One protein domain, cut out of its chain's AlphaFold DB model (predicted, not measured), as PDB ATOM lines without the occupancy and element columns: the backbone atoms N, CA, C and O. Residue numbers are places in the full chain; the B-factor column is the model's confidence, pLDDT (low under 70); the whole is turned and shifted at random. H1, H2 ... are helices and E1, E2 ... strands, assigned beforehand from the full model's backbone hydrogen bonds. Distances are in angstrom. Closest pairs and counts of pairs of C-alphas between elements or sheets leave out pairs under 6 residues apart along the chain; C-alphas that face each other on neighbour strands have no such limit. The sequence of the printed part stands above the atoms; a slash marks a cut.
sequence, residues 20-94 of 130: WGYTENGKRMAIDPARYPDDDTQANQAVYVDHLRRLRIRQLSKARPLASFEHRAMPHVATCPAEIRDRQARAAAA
ATOM      1  N   TRP A  20     -12.947 -49.257  17.010       93.25
ATOM      2  CA  TRP A  20     -12.933 -47.879  16.523       93.25
ATOM      3  C   TRP A  20     -13.779 -47.739  15.263       93.25
ATOM      4  O   TRP A  20     -13.451 -48.300  14.219       93.25
ATOM      5  N   GLY A  21     -14.832 -46.928  15.342       92.81
ATOM      6  CA  GLY A  21     -15.674 -46.587  14.199       92.81
ATOM      7  C   GLY A  21     -15.797 -45.086  13.978       92.81
ATOM      8  O   GLY A  21     -15.272 -44.269  14.739       92.81
ATOM      9  N   TYR A  22     -16.508 -44.725  12.915       95.56
ATOM     10  CA  TYR A  22     -16.800 -43.345  12.551       95.56
ATOM     11  C   TYR A  22     -18.274 -43.042  12.753       95.56
ATOM     12  O   TYR A  22     -19.135 -43.735  12.210       95.56
ATOM     13  N   THR A  23     -18.557 -41.958  13.465       95.88
ATOM     14  CA  THR A  23     -19.914 -41.437  13.594       95.88
ATOM     15  C   THR A  23     -20.425 -40.878  12.266       95.88
ATOM     16  O   THR A  23     -19.660 -40.654  11.319       95.88
ATOM     17  N   GLU A  24     -21.725 -40.597  12.198       93.06
ATOM     18  CA  GLU A  24     -22.342 -39.905  11.055       93.06
ATOM     19  C   GLU A  24     -21.660 -38.563  10.752       93.06
ATOM     20  O   GLU A  24     -21.452 -38.226   9.592       93.06
ATOM     21  N   ASN A  25     -21.181 -37.871  11.792       94.12
ATOM     22  CA  ASN A  25     -20.444 -36.609  11.679       94.12
ATOM     23  C   ASN A  25     -18.948 -36.800  11.351       94.12
ATOM     24  O   ASN A  25     -18.161 -35.866  11.492       94.12
ATOM     25  N   GLY A  26     -18.522 -38.017  11.002       93.06
ATOM     26  CA  GLY A  26     -17.137 -38.333  10.639       93.06
ATOM     27  C   GLY A  26     -16.151 -38.349  11.810       93.06
ATOM     28  O   GLY A  26     -14.948 -38.478  11.593       93.06
ATOM     29  N   LYS A  27     -16.620 -38.243  13.059       94.50
ATOM     30  CA  LYS A  27     -15.746 -38.303  14.241       94.50
ATOM     31  C   LYS A  27     -15.445 -39.753  14.600       94.50
ATOM     32  O   LYS A  27     -16.344 -40.589  14.580       94.50
ATOM     33  N   ARG A  28     -14.200 -40.044  14.984       93.25
ATOM     34  CA  ARG A  28     -13.843 -41.360  15.531       93.25
ATOM     35  C   ARG A  28     -14.443 -41.543  16.922       93.25
ATOM     36  O   ARG A  28     -14.372 -40.637  17.749       93.25
ATOM     37  N   MET A  29     -15.001 -42.718  17.173       94.06
ATOM     38  CA  MET A  29     -15.581 -43.107  18.456       94.06
ATOM     39  C   MET A  29     -15.201 -44.555  18.771       94.06
ATOM     40  O   MET A  29     -15.207 -45.405  17.880       94.06
ATOM     41  N   ALA A  30     -14.855 -44.805  20.034       94.88
ATOM     42  CA  ALA A  30     -14.621 -46.140  20.567       94.88
ATOM     43  C   ALA A  30     -15.937 -46.753  21.062       94.88
ATOM     44  O   ALA A  30     -16.717 -46.091  21.757       94.88
ATOM     45  N   ILE A  31     -16.156 -48.011  20.711       94.25
ATOM     46  CA  ILE A  31     -17.325 -48.823  21.046       94.25
ATOM     47  C   ILE A  31     -16.832 -50.100  21.726       94.25
ATOM     48  O   ILE A  31     -15.745 -50.580  21.407       94.25
ATOM     49  N   ASP A  32     -17.613 -50.653  22.644       92.69
ATOM     50  CA  ASP A  32     -17.271 -51.936  23.256       92.69
ATOM     51  C   ASP A  32     -17.400 -53.091  22.241       92.69
ATOM     52  O   ASP A  32     -18.333 -53.096  21.436       92.69
ATOM     53  N   PRO A  33     -16.496 -54.087  22.259       87.69
ATOM     54  CA  PRO A  33     -16.534 -55.210  21.315       87.69
ATOM     55  C   PRO A  33     -17.705 -56.172  21.569       87.69
ATOM     56  O   PRO A  33     -18.063 -56.958  20.692       87.69
ATOM     57  N   ALA A  34     -18.309 -56.119  22.759       85.12
ATOM     58  CA  ALA A  34     -19.455 -56.942  23.111       85.12
ATOM     59  C   ALA A  34     -20.688 -56.579  22.266       85.12
ATOM     60  O   ALA A  34     -20.995 -55.407  22.041       85.12
ATOM     61  N   ARG A  35     -21.434 -57.602  21.838       77.25
ATOM     62  CA  ARG A  35     -22.740 -57.424  21.198       77.25
ATOM     63  C   ARG A  35     -23.822 -57.384  22.270       77.25
ATOM     64  O   ARG A  35     -23.907 -58.294  23.090       77.25
ATOM     65  N   TYR A  36     -24.647 -56.345  22.236       84.62
ATOM     66  CA  TYR A  36     -25.718 -56.147  23.206       84.62
ATOM     67  C   TYR A  36     -27.051 -56.661  22.644       84.62
ATOM     68  O   TYR A  36     -27.253 -56.590  21.428       84.62
ATOM     69  N   PRO A  37     -27.954 -57.173  23.498       85.00
ATOM     70  CA  PRO A  37     -29.328 -57.487  23.112       85.00
ATOM     71  C   PRO A  37     -30.063 -56.271  22.525       85.00
ATOM     72  O   PRO A  37     -29.800 -55.126  22.903       85.00
ATOM     73  N   ASP A  38     -31.007 -56.509  21.612       81.00
ATOM     74  CA  ASP A  38     -31.722 -55.434  20.904       81.00
ATOM     75  C   ASP A  38     -32.618 -54.589  21.837       81.00
ATOM     76  O   ASP A  38     -32.873 -53.406  21.570       81.00
ATOM     77  N   ASP A  39     -33.049 -55.171  22.958       83.81
ATOM     78  CA  ASP A  39     -33.887 -54.573  24.000       83.81
ATOM     79  C   ASP A  39     -33.101 -53.778  25.060       83.81
ATOM     80  O   ASP A  39     -33.705 -53.044  25.849       83.81
ATOM     81  N   ASP A  40     -31.765 -53.832  25.057       84.81
ATOM     82  CA  ASP A  40     -30.945 -53.110  26.033       84.81
ATOM     83  C   ASP A  40     -31.013 -51.592  25.805       84.81
ATOM     84  O   ASP A  40     -30.377 -51.028  24.916       84.81
ATOM     85  N   THR A  41     -31.758 -50.885  26.653       82.31
ATOM     86  CA  THR A  41     -31.924 -49.426  26.566       82.31
ATOM     87  C   THR A  41     -30.642 -48.616  26.802       82.31
ATOM     88  O   THR A  41     -30.583 -47.467  26.360       82.31
ATOM     89  N   GLN A  42     -29.607 -49.184  27.429       87.25
ATOM     90  CA  GLN A  42     -28.331 -48.504  27.688       87.25
ATOM     91  C   GLN A  42     -27.413 -48.498  26.454       87.25
ATOM     92  O   GLN A  42     -26.663 -47.541  26.240       87.25
ATOM     93  N   ALA A  43     -27.494 -49.526  25.602       89.94
ATOM     94  CA  ALA A  43     -26.657 -49.693  24.409       89.94
ATOM     95  C   ALA A  43     -27.130 -48.826  23.223       89.94
ATOM     96  O   ALA A  43     -27.606 -49.325  22.206       89.94
ATOM     97  N   ASN A  44     -27.078 -47.503  23.365       92.75
ATOM     98  CA  ASN A  44     -27.761 -46.547  22.484       92.75
ATOM     99  C   ASN A  44     -27.082 -46.248  21.128       92.75
ATOM    100  O   ASN A  44     -27.449 -45.268  20.468       92.75
ATOM    101  N   GLN A  45     -26.106 -47.048  20.703       94.94
ATOM    102  CA  GLN A  45     -25.467 -46.909  19.395       94.94
ATOM    103  C   GLN A  45     -25.899 -48.044  18.475       94.94
ATOM    104  O   GLN A  45     -25.947 -49.198  18.889       94.94
ATOM    105  N   ALA A  46     -26.179 -47.714  17.219       94.88
ATOM    106  CA  ALA A  46     -26.264 -48.690  16.147       94.88
ATOM    107  C   ALA A  46     -24.940 -48.697  15.391       94.88
ATOM    108  O   ALA A  46     -24.437 -47.640  14.990       94.88
ATOM    109  N   VAL A  47     -24.387 -49.890  15.205       94.62
ATOM    110  CA  VAL A  47     -23.147 -50.110  14.471       94.62
ATOM    111  C   VAL A  47     -23.390 -51.006  13.271       94.62
ATOM    112  O   VAL A  47     -24.156 -51.964  13.340       94.62
ATOM    113  N   TYR A  48     -22.725 -50.696  12.169       93.50
ATOM    114  CA  TYR A  48     -22.688 -51.544  10.985       93.50
ATOM    115  C   TYR A  48     -21.354 -51.381  10.272       93.50
ATOM    116  O   TYR A  48     -20.629 -50.406  10.478       93.50
ATOM    117  N   VAL A  49     -21.032 -52.345   9.421       93.31
ATOM    118  CA  VAL A  49     -19.863 -52.278   8.548       93.31
ATOM    119  C   VAL A  49     -20.328 -51.805   7.176       93.31
ATOM    120  O   VAL A  49     -21.233 -52.397   6.592       93.31
ATOM    121  N   ASP A  50     -19.755 -50.710   6.678       91.44
ATOM    122  CA  ASP A  50     -20.079 -50.209   5.343       91.44
ATOM    123  C   ASP A  50     -19.429 -51.052   4.227       91.44
ATOM    124  O   ASP A  50     -18.618 -51.951   4.465       91.44
ATOM    125  N   HIS A  51     -19.765 -50.743   2.973       90.12
ATOM    126  CA  HIS A  51     -19.208 -51.418   1.797       90.12
ATOM    127  C   HIS A  51     -17.681 -51.253   1.650       90.12
ATOM    128  O   HIS A  51     -17.047 -52.036   0.948       90.12
ATOM    129  N   LEU A  52     -17.077 -50.269   2.330       90.19
ATOM    130  CA  LEU A  52     -15.628 -50.048   2.388       90.19
ATOM    131  C   LEU A  52     -14.982 -50.737   3.598       90.19
ATOM    132  O   LEU A  52     -13.823 -50.466   3.915       90.19
ATOM    133  N   ARG A  53     -15.722 -51.619   4.281       88.88
ATOM    134  CA  ARG A  53     -15.302 -52.332   5.493       88.88
ATOM    135  C   ARG A  53     -14.940 -51.410   6.659       88.88
ATOM    136  O   ARG A  53     -14.102 -51.756   7.491       88.88
ATOM    137  N   ARG A  54     -15.569 -50.238   6.752       91.06
ATOM    138  CA  ARG A  54     -15.416 -49.320   7.886       91.06
ATOM    139  C   ARG A  54     -16.566 -49.508   8.858       91.06
ATOM    140  O   ARG A  54     -17.724 -49.593   8.454       91.06
ATOM    141  N   LEU A  55     -16.251 -49.498  10.150       93.06
ATOM    142  CA  LEU A  55     -17.269 -49.480  11.189       93.06
ATOM    143  C   LEU A  55     -17.915 -48.090  11.235       93.06
ATOM    144  O   LEU A  55     -17.248 -47.082  11.491       93.06
ATOM    145  N   ARG A  56     -19.214 -48.034  10.970       95.94
ATOM    146  CA  ARG A  56     -20.031 -46.826  11.048       95.94
ATOM    147  C   ARG A  56     -20.910 -46.907  12.279       95.94
ATOM    148  O   ARG A  56     -21.425 -47.965  12.622       95.94
ATOM    149  N   ILE A  57     -21.036 -45.770  12.946       95.69
ATOM    150  CA  ILE A  57     -21.741 -45.638  14.213       95.69
ATOM    151  C   ILE A  57     -22.781 -44.541  14.046       95.69
ATOM    152  O   ILE A  57     -22.479 -43.450  13.552       95.69
ATOM    153  N   ARG A  58     -23.995 -44.802  14.503       95.25
ATOM    154  CA  ARG A  58     -25.035 -43.784  14.605       95.25
ATOM    155  C   ARG A  58     -25.773 -43.899  15.924       95.25
ATOM    156  O   ARG A  58     -25.885 -44.976  16.503       95.25
ATOM    157  N   GLN A  59     -26.354 -42.788  16.350       94.62
ATOM    158  CA  GLN A  59     -27.165 -42.765  17.553       94.62
ATOM    159  C   GLN A  59     -28.547 -43.371  17.277       94.62
ATOM    160  O   GLN A  59     -29.226 -43.007  16.309       94.62
ATOM    161  N   LEU A  60     -28.977 -44.286  18.145       93.81
ATOM    162  CA  LEU A  60     -30.347 -44.782  18.149       93.81
ATOM    163  C   LEU A  60     -31.278 -43.740  18.767       93.81
ATOM    164  O   LEU A  60     -30.972 -43.115  19.783       93.81
ATOM    165  N   SER A  61     -32.440 -43.558  18.150       92.75
ATOM    166  CA  SER A  61     -33.497 -42.686  18.660       92.75
ATOM    167  C   SER A  61     -34.863 -43.243  18.278       92.75
ATOM    168  O   SER A  61     -34.963 -44.088  17.391       92.75
ATOM    169  N   LYS A  62     -35.935 -42.741  18.901       91.25
ATOM    170  CA  LYS A  62     -37.308 -43.161  18.567       91.25
ATOM    171  C   LYS A  62     -37.655 -42.927  17.090       91.25
ATOM    172  O   LYS A  62     -38.342 -43.742  16.495       91.25
ATOM    173  N   ALA A  63     -37.148 -41.841  16.502       92.81
ATOM    174  CA  ALA A  63     -37.351 -41.523  15.089       92.81
ATOM    175  C   ALA A  63     -36.472 -42.364  14.144       92.81
ATOM    176  O   ALA A  63     -36.721 -42.407  12.945       92.81
ATOM    177  N   ARG A  64     -35.420 -43.004  14.670       92.25
ATOM    178  CA  ARG A  64     -34.441 -43.778  13.900       92.25
ATOM    179  C   ARG A  64     -34.137 -45.100  14.615       92.25
ATOM    180  O   ARG A  64     -33.061 -45.217  15.223       92.25
ATOM    181  N   PRO A  65     -35.076 -46.064  14.566       92.50
ATOM    182  CA  PRO A  65     -34.923 -47.364  15.216       92.50
ATOM    183  C   PRO A  65     -33.780 -48.164  14.586       92.50
ATOM    184  O   PRO A  65     -33.269 -47.784  13.535       92.50
ATOM    185  N   LEU A  66     -33.363 -49.248  15.238       94.19
ATOM    186  CA  LEU A  66     -32.319 -50.149  14.744       94.19
ATOM    187  C   LEU A  66     -32.746 -50.787  13.411       94.19
ATOM    188  O   LEU A  66     -33.866 -51.283  13.303       94.19
ATOM    189  N   ALA A  67     -31.878 -50.753  12.398       93.25
ATOM    190  CA  ALA A  67     -32.118 -51.439  11.131       93.25
ATOM    191  C   ALA A  67     -31.645 -52.900  11.200       93.25
ATOM    192  O   ALA A  67     -30.781 -53.246  12.000       93.25
ATOM    193  N   SER A  68     -32.170 -53.763  10.329       93.31
ATOM    194  CA  SER A  68     -31.899 -55.211  10.357       93.31
ATOM    195  C   SER A  68     -30.431 -55.599  10.138       93.31
ATOM    196  O   SER A  68     -30.000 -56.653  10.597       93.31
ATOM    197  N   PHE A  69     -29.661 -54.765   9.437       89.88
ATOM    198  CA  PHE A  69     -28.233 -54.974   9.170       89.88
ATOM    199  C   PHE A  69     -27.319 -54.342  10.229       89.88
ATOM    200  O   PHE A  69     -26.095 -54.404  10.111       89.88
ATOM    201  N   GLU A  70     -27.898 -53.686  11.231       93.38
ATOM    202  CA  GLU A  70     -27.165 -53.018  12.295       93.38
ATOM    203  C   GLU A  70     -27.206 -53.848  13.575       93.38
ATOM    204  O   GLU A  70     -28.069 -54.704  13.783       93.38
ATOM    205  N   HIS A  71     -26.266 -53.571  14.468       90.50
ATOM    206  CA  HIS A  71     -26.214 -54.172  15.794       90.50
ATOM    207  C   HIS A  71     -26.184 -53.087  16.864       90.50
ATOM    208  O   HIS A  71     -25.602 -52.019  16.656       90.50
ATOM    209  N   ARG A  72     -26.807 -53.355  18.016       94.25
ATOM    210  CA  ARG A  72     -26.692 -52.481  19.184       94.25
ATOM    211  C   ARG A  72     -25.307 -52.591  19.805       94.25
ATOM    212  O   ARG A  72     -24.776 -53.688  19.984       94.25
ATOM    213  N   ALA A  73     -24.761 -51.443  20.180       92.94
ATOM    214  CA  ALA A  73     -23.495 -51.356  20.879       92.94
ATOM    215  C   ALA A  73     -23.482 -50.230  21.917       92.94
ATOM    216  O   ALA A  73     -24.268 -49.276  21.855       92.94
ATOM    217  N   MET A  74     -22.563 -50.340  22.874       94.88
ATOM    218  CA  MET A  74     -22.362 -49.347  23.922       94.88
ATOM    219  C   MET A  74     -21.135 -48.482  23.616       94.88
ATOM    220  O   MET A  74     -20.093 -49.007  23.211       94.88
ATOM    221  N   PRO A  75     -21.221 -47.150  23.781       94.44
ATOM    222  CA  PRO A  75     -20.056 -46.301  23.614       94.44
ATOM    223  C   PRO A  75     -19.071 -46.547  24.756       94.44
ATOM    224  O   PRO A  75     -19.440 -46.422  25.923       94.44
ATOM    225  N   HIS A  76     -17.804 -46.806  24.428       94.56
ATOM    226  CA  HIS A  76     -16.805 -47.195  25.427       94.56
ATOM    227  C   HIS A  76     -16.617 -46.133  26.520       94.56
ATOM    228  O   HIS A  76     -16.346 -46.438  27.669       94.56
ATOM    229  N   VAL A  77     -16.814 -44.846  26.211       93.44
ATOM    230  CA  VAL A  77     -16.754 -43.766  27.218       93.44
ATOM    231  C   VAL A  77     -17.751 -43.957  28.376       93.44
ATOM    232  O   VAL A  77     -17.529 -43.438  29.469       93.44
ATOM    233  N   ALA A  78     -18.850 -44.685  28.155       92.62
ATOM    234  CA  ALA A  78     -19.834 -44.985  29.190       92.62
ATOM    235  C   ALA A  78     -19.376 -46.116  30.124       92.62
ATOM    236  O   ALA A  78     -19.694 -46.076  31.312       92.62
ATOM    237  N   THR A  79     -18.612 -47.077  29.608       93.62
ATOM    238  CA  THR A  79     -18.171 -48.293  30.311       93.62
ATOM    239  C   THR A  79     -16.707 -48.245  30.745       93.62
ATOM    240  O   THR A  79     -16.277 -49.049  31.569       93.62
ATOM    241  N   CYS A  80     -15.934 -47.281  30.242       95.31
ATOM    242  CA  CYS A  80     -14.506 -47.154  30.488       95.31
ATOM    243  C   CYS A  80     -14.213 -46.982  31.991       95.31
ATOM    244  O   CYS A  80     -14.572 -45.950  32.574       95.31
ATOM    245  N   PRO A  81     -13.468 -47.910  32.624       95.38
ATOM    246  CA  PRO A  81     -13.155 -47.823  34.052       95.38
ATOM    247  C   PRO A  81     -12.367 -46.564  34.440       95.38
ATOM    248  O   PRO A  81     -12.475 -46.077  35.564       95.38
ATOM    249  N   ALA A  82     -11.554 -46.020  33.529       95.00
ATOM    250  CA  ALA A  82     -10.846 -44.762  33.763       95.00
ATOM    251  C   ALA A  82     -11.817 -43.569  33.809       95.00
ATOM    252  O   ALA A  82     -11.780 -42.787  34.756       95.00
ATOM    253  N   GLU A  83     -12.744 -43.474  32.853       94.56
ATOM    254  CA  GLU A  83     -13.723 -42.378  32.801       94.56
ATOM    255  C   GLU A  83     -14.740 -42.433  33.944       94.56
ATOM    256  O   GLU A  83     -15.138 -41.394  34.480       94.56
ATOM    257  N   ILE A  84     -15.139 -43.640  34.357       95.12
ATOM    258  CA  ILE A  84     -16.012 -43.844  35.517       95.12
ATOM    259  C   ILE A  84     -15.331 -43.326  36.791       95.12
ATOM    260  O   ILE A  84     -15.934 -42.530  37.515       95.12
ATOM    261  N   ARG A  85     -14.065 -43.706  37.036       95.69
ATOM    262  CA  ARG A  85     -13.283 -43.220  38.189       95.69
ATOM    263  C   ARG A  85     -13.149 -41.699  38.184       95.69
ATOM    264  O   ARG A  85     -13.409 -41.058  39.202       95.69
ATOM    265  N   ASP A  86     -12.832 -41.111  37.036       95.25
ATOM    266  CA  ASP A  86     -12.696 -39.659  36.901       95.25
ATOM    267  C   ASP A  86     -14.024 -38.930  37.165       95.25
ATOM    268  O   ASP A  86     -14.058 -37.887  37.824       95.25
ATOM    269  N   ARG A  87     -15.152 -39.477  36.689       93.94
ATOM    270  CA  ARG A  87     -16.489 -38.924  36.957       93.94
ATOM    271  C   ARG A  87     -16.835 -38.990  38.444       93.94
ATOM    272  O   ARG A  87     -17.337 -38.003  38.979       93.94
ATOM    273  N   GLN A  88     -16.540 -40.108  39.104       94.69
ATOM    274  CA  GLN A  88     -16.748 -40.277  40.544       94.69
ATOM    275  C   GLN A  88     -15.887 -39.303  41.358       94.69
ATOM    276  O   GLN A  88     -16.404 -38.635  42.253       94.69
ATOM    277  N   ALA A  89     -14.608 -39.144  41.009       93.88
ATOM    278  CA  ALA A  89     -13.712 -38.197  41.669       93.88
ATOM    279  C   ALA A  89     -14.202 -36.745  41.530       93.88
ATOM    280  O   ALA A  89     -14.232 -36.003  42.515       93.88
ATOM    281  N   ARG A  90     -14.657 -36.346  40.332       94.31
ATOM    282  CA  ARG A  90     -15.257 -35.019  40.099       94.31
ATOM    283  C   ARG A  90     -16.531 -34.808  40.917       94.31
ATOM    284  O   ARG A  90     -16.689 -33.748  41.519       94.31
ATOM    285  N   ALA A  91     -17.410 -35.808  40.976       92.50
ATOM    286  CA  ALA A  91     -18.629 -35.742  41.781       92.50
ATOM    287  C   ALA A  91     -18.317 -35.599  43.281       92.50
ATOM    288  O   ALA A  91     -18.920 -34.765  43.955       92.50
ATOM    289  N   ALA A  92     -17.332 -36.345  43.790       91.38
ATOM    290  CA  ALA A  92     -16.883 -36.255  45.179       91.38
ATOM    291  C   ALA A  92     -16.230 -34.901  45.512       91.38
ATOM    292  O   ALA A  92     -16.374 -34.393  46.622       91.38
ATOM    293  N   ALA A  93     -15.513 -34.292  44.564       89.75
ATOM    294  CA  ALA A  93     -14.950 -32.956  44.741       89.75
ATOM    295  C   ALA A  93     -16.041 -31.872  44.782       89.75
ATOM    296  O   ALA A  93     -15.968 -30.973  45.617       89.75
ATOM    297  N   ALA A  94     -17.062 -31.982  43.925       87.38
ATOM    298  CA  ALA A  94     -18.181 -31.041  43.867       87.38
ATOM    299  C   ALA A  94     -19.089 -31.101  45.108       87.38
ATOM    300  O   ALA A  94     -19.665 -30.087  45.495       87.38
TER     301      ALA A  94
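AT A GLANCE: This is residues 20 to 94 of the 130 residues of an uncharacterized protein of Blastococcus sp. TF02A-26 (UniProt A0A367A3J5). One five-stranded sheet, strongly twisted and curled like part of a barrel, makes a compact head, and the helix H2 sticks out from it as a free arm, with the short H1 at the joint. The 75 printed residues run E1, E2, E3, E4, E5, H1, H2, a mixed class of helices and strands. The sheet's order is E2, E1, E4, E3, E5, mixed, with E1 and E4 the parallel pair. The whole is only just loose, close to compact, with a radius of gyration of the C-alphas of 14.0 A, and elongated, spanning 46 by 26 by 22 A.

IN THESE COORDINATES: E1 is residues 20 to 23, from C-alpha 20 at (-12.933, -47.879, 16.523), and E2 is 28 to 31, each 9.9 A long. E3 is 45 to 49, 13.3 A, and E4 is 55 to 59, 13.5 A. E5 is 71 to 73, 6.4 A. H1 is 76 to 79, 5.2 A, and H2 is 81 to 94, 20.1 A, to C-alpha 94 at (-18.181, -31.041, 43.867).

HOW THE PARTS SIT: E1 and E2 form a hairpin, with N 21 and O 29 at 3.0 A. E1 and E4 are parallel, with N 22 and O 55 at 2.9 A. E3 and E4 form a hairpin, with N 46 and O 58 at 2.8 A. E5 is antiparallel to E3, with N 47 and O 71 at 2.8 A. The closest C-alphas of edge strands E2 and E5, Ile 31 and Ala 73, are 6.7 A apart. H1 only grazes the sheet, with residues 76 to 79. H1 and H2 are close but not clearly touching, the closest C-alphas, Val 77 and Glu 83, 6.5 A apart. H2 is not on the sheet. In H2 every O i to N i+4 pair is within hydrogen-bond range; H1 is too short for one.

THE WHOLE: The C-alphas farthest apart, His 51 and Ala 93, are 46.9 A apart. The links E2 to E3 and E4 to E5 are long. The printed part has no cut, and no printed residue is under 70 in pLDDT.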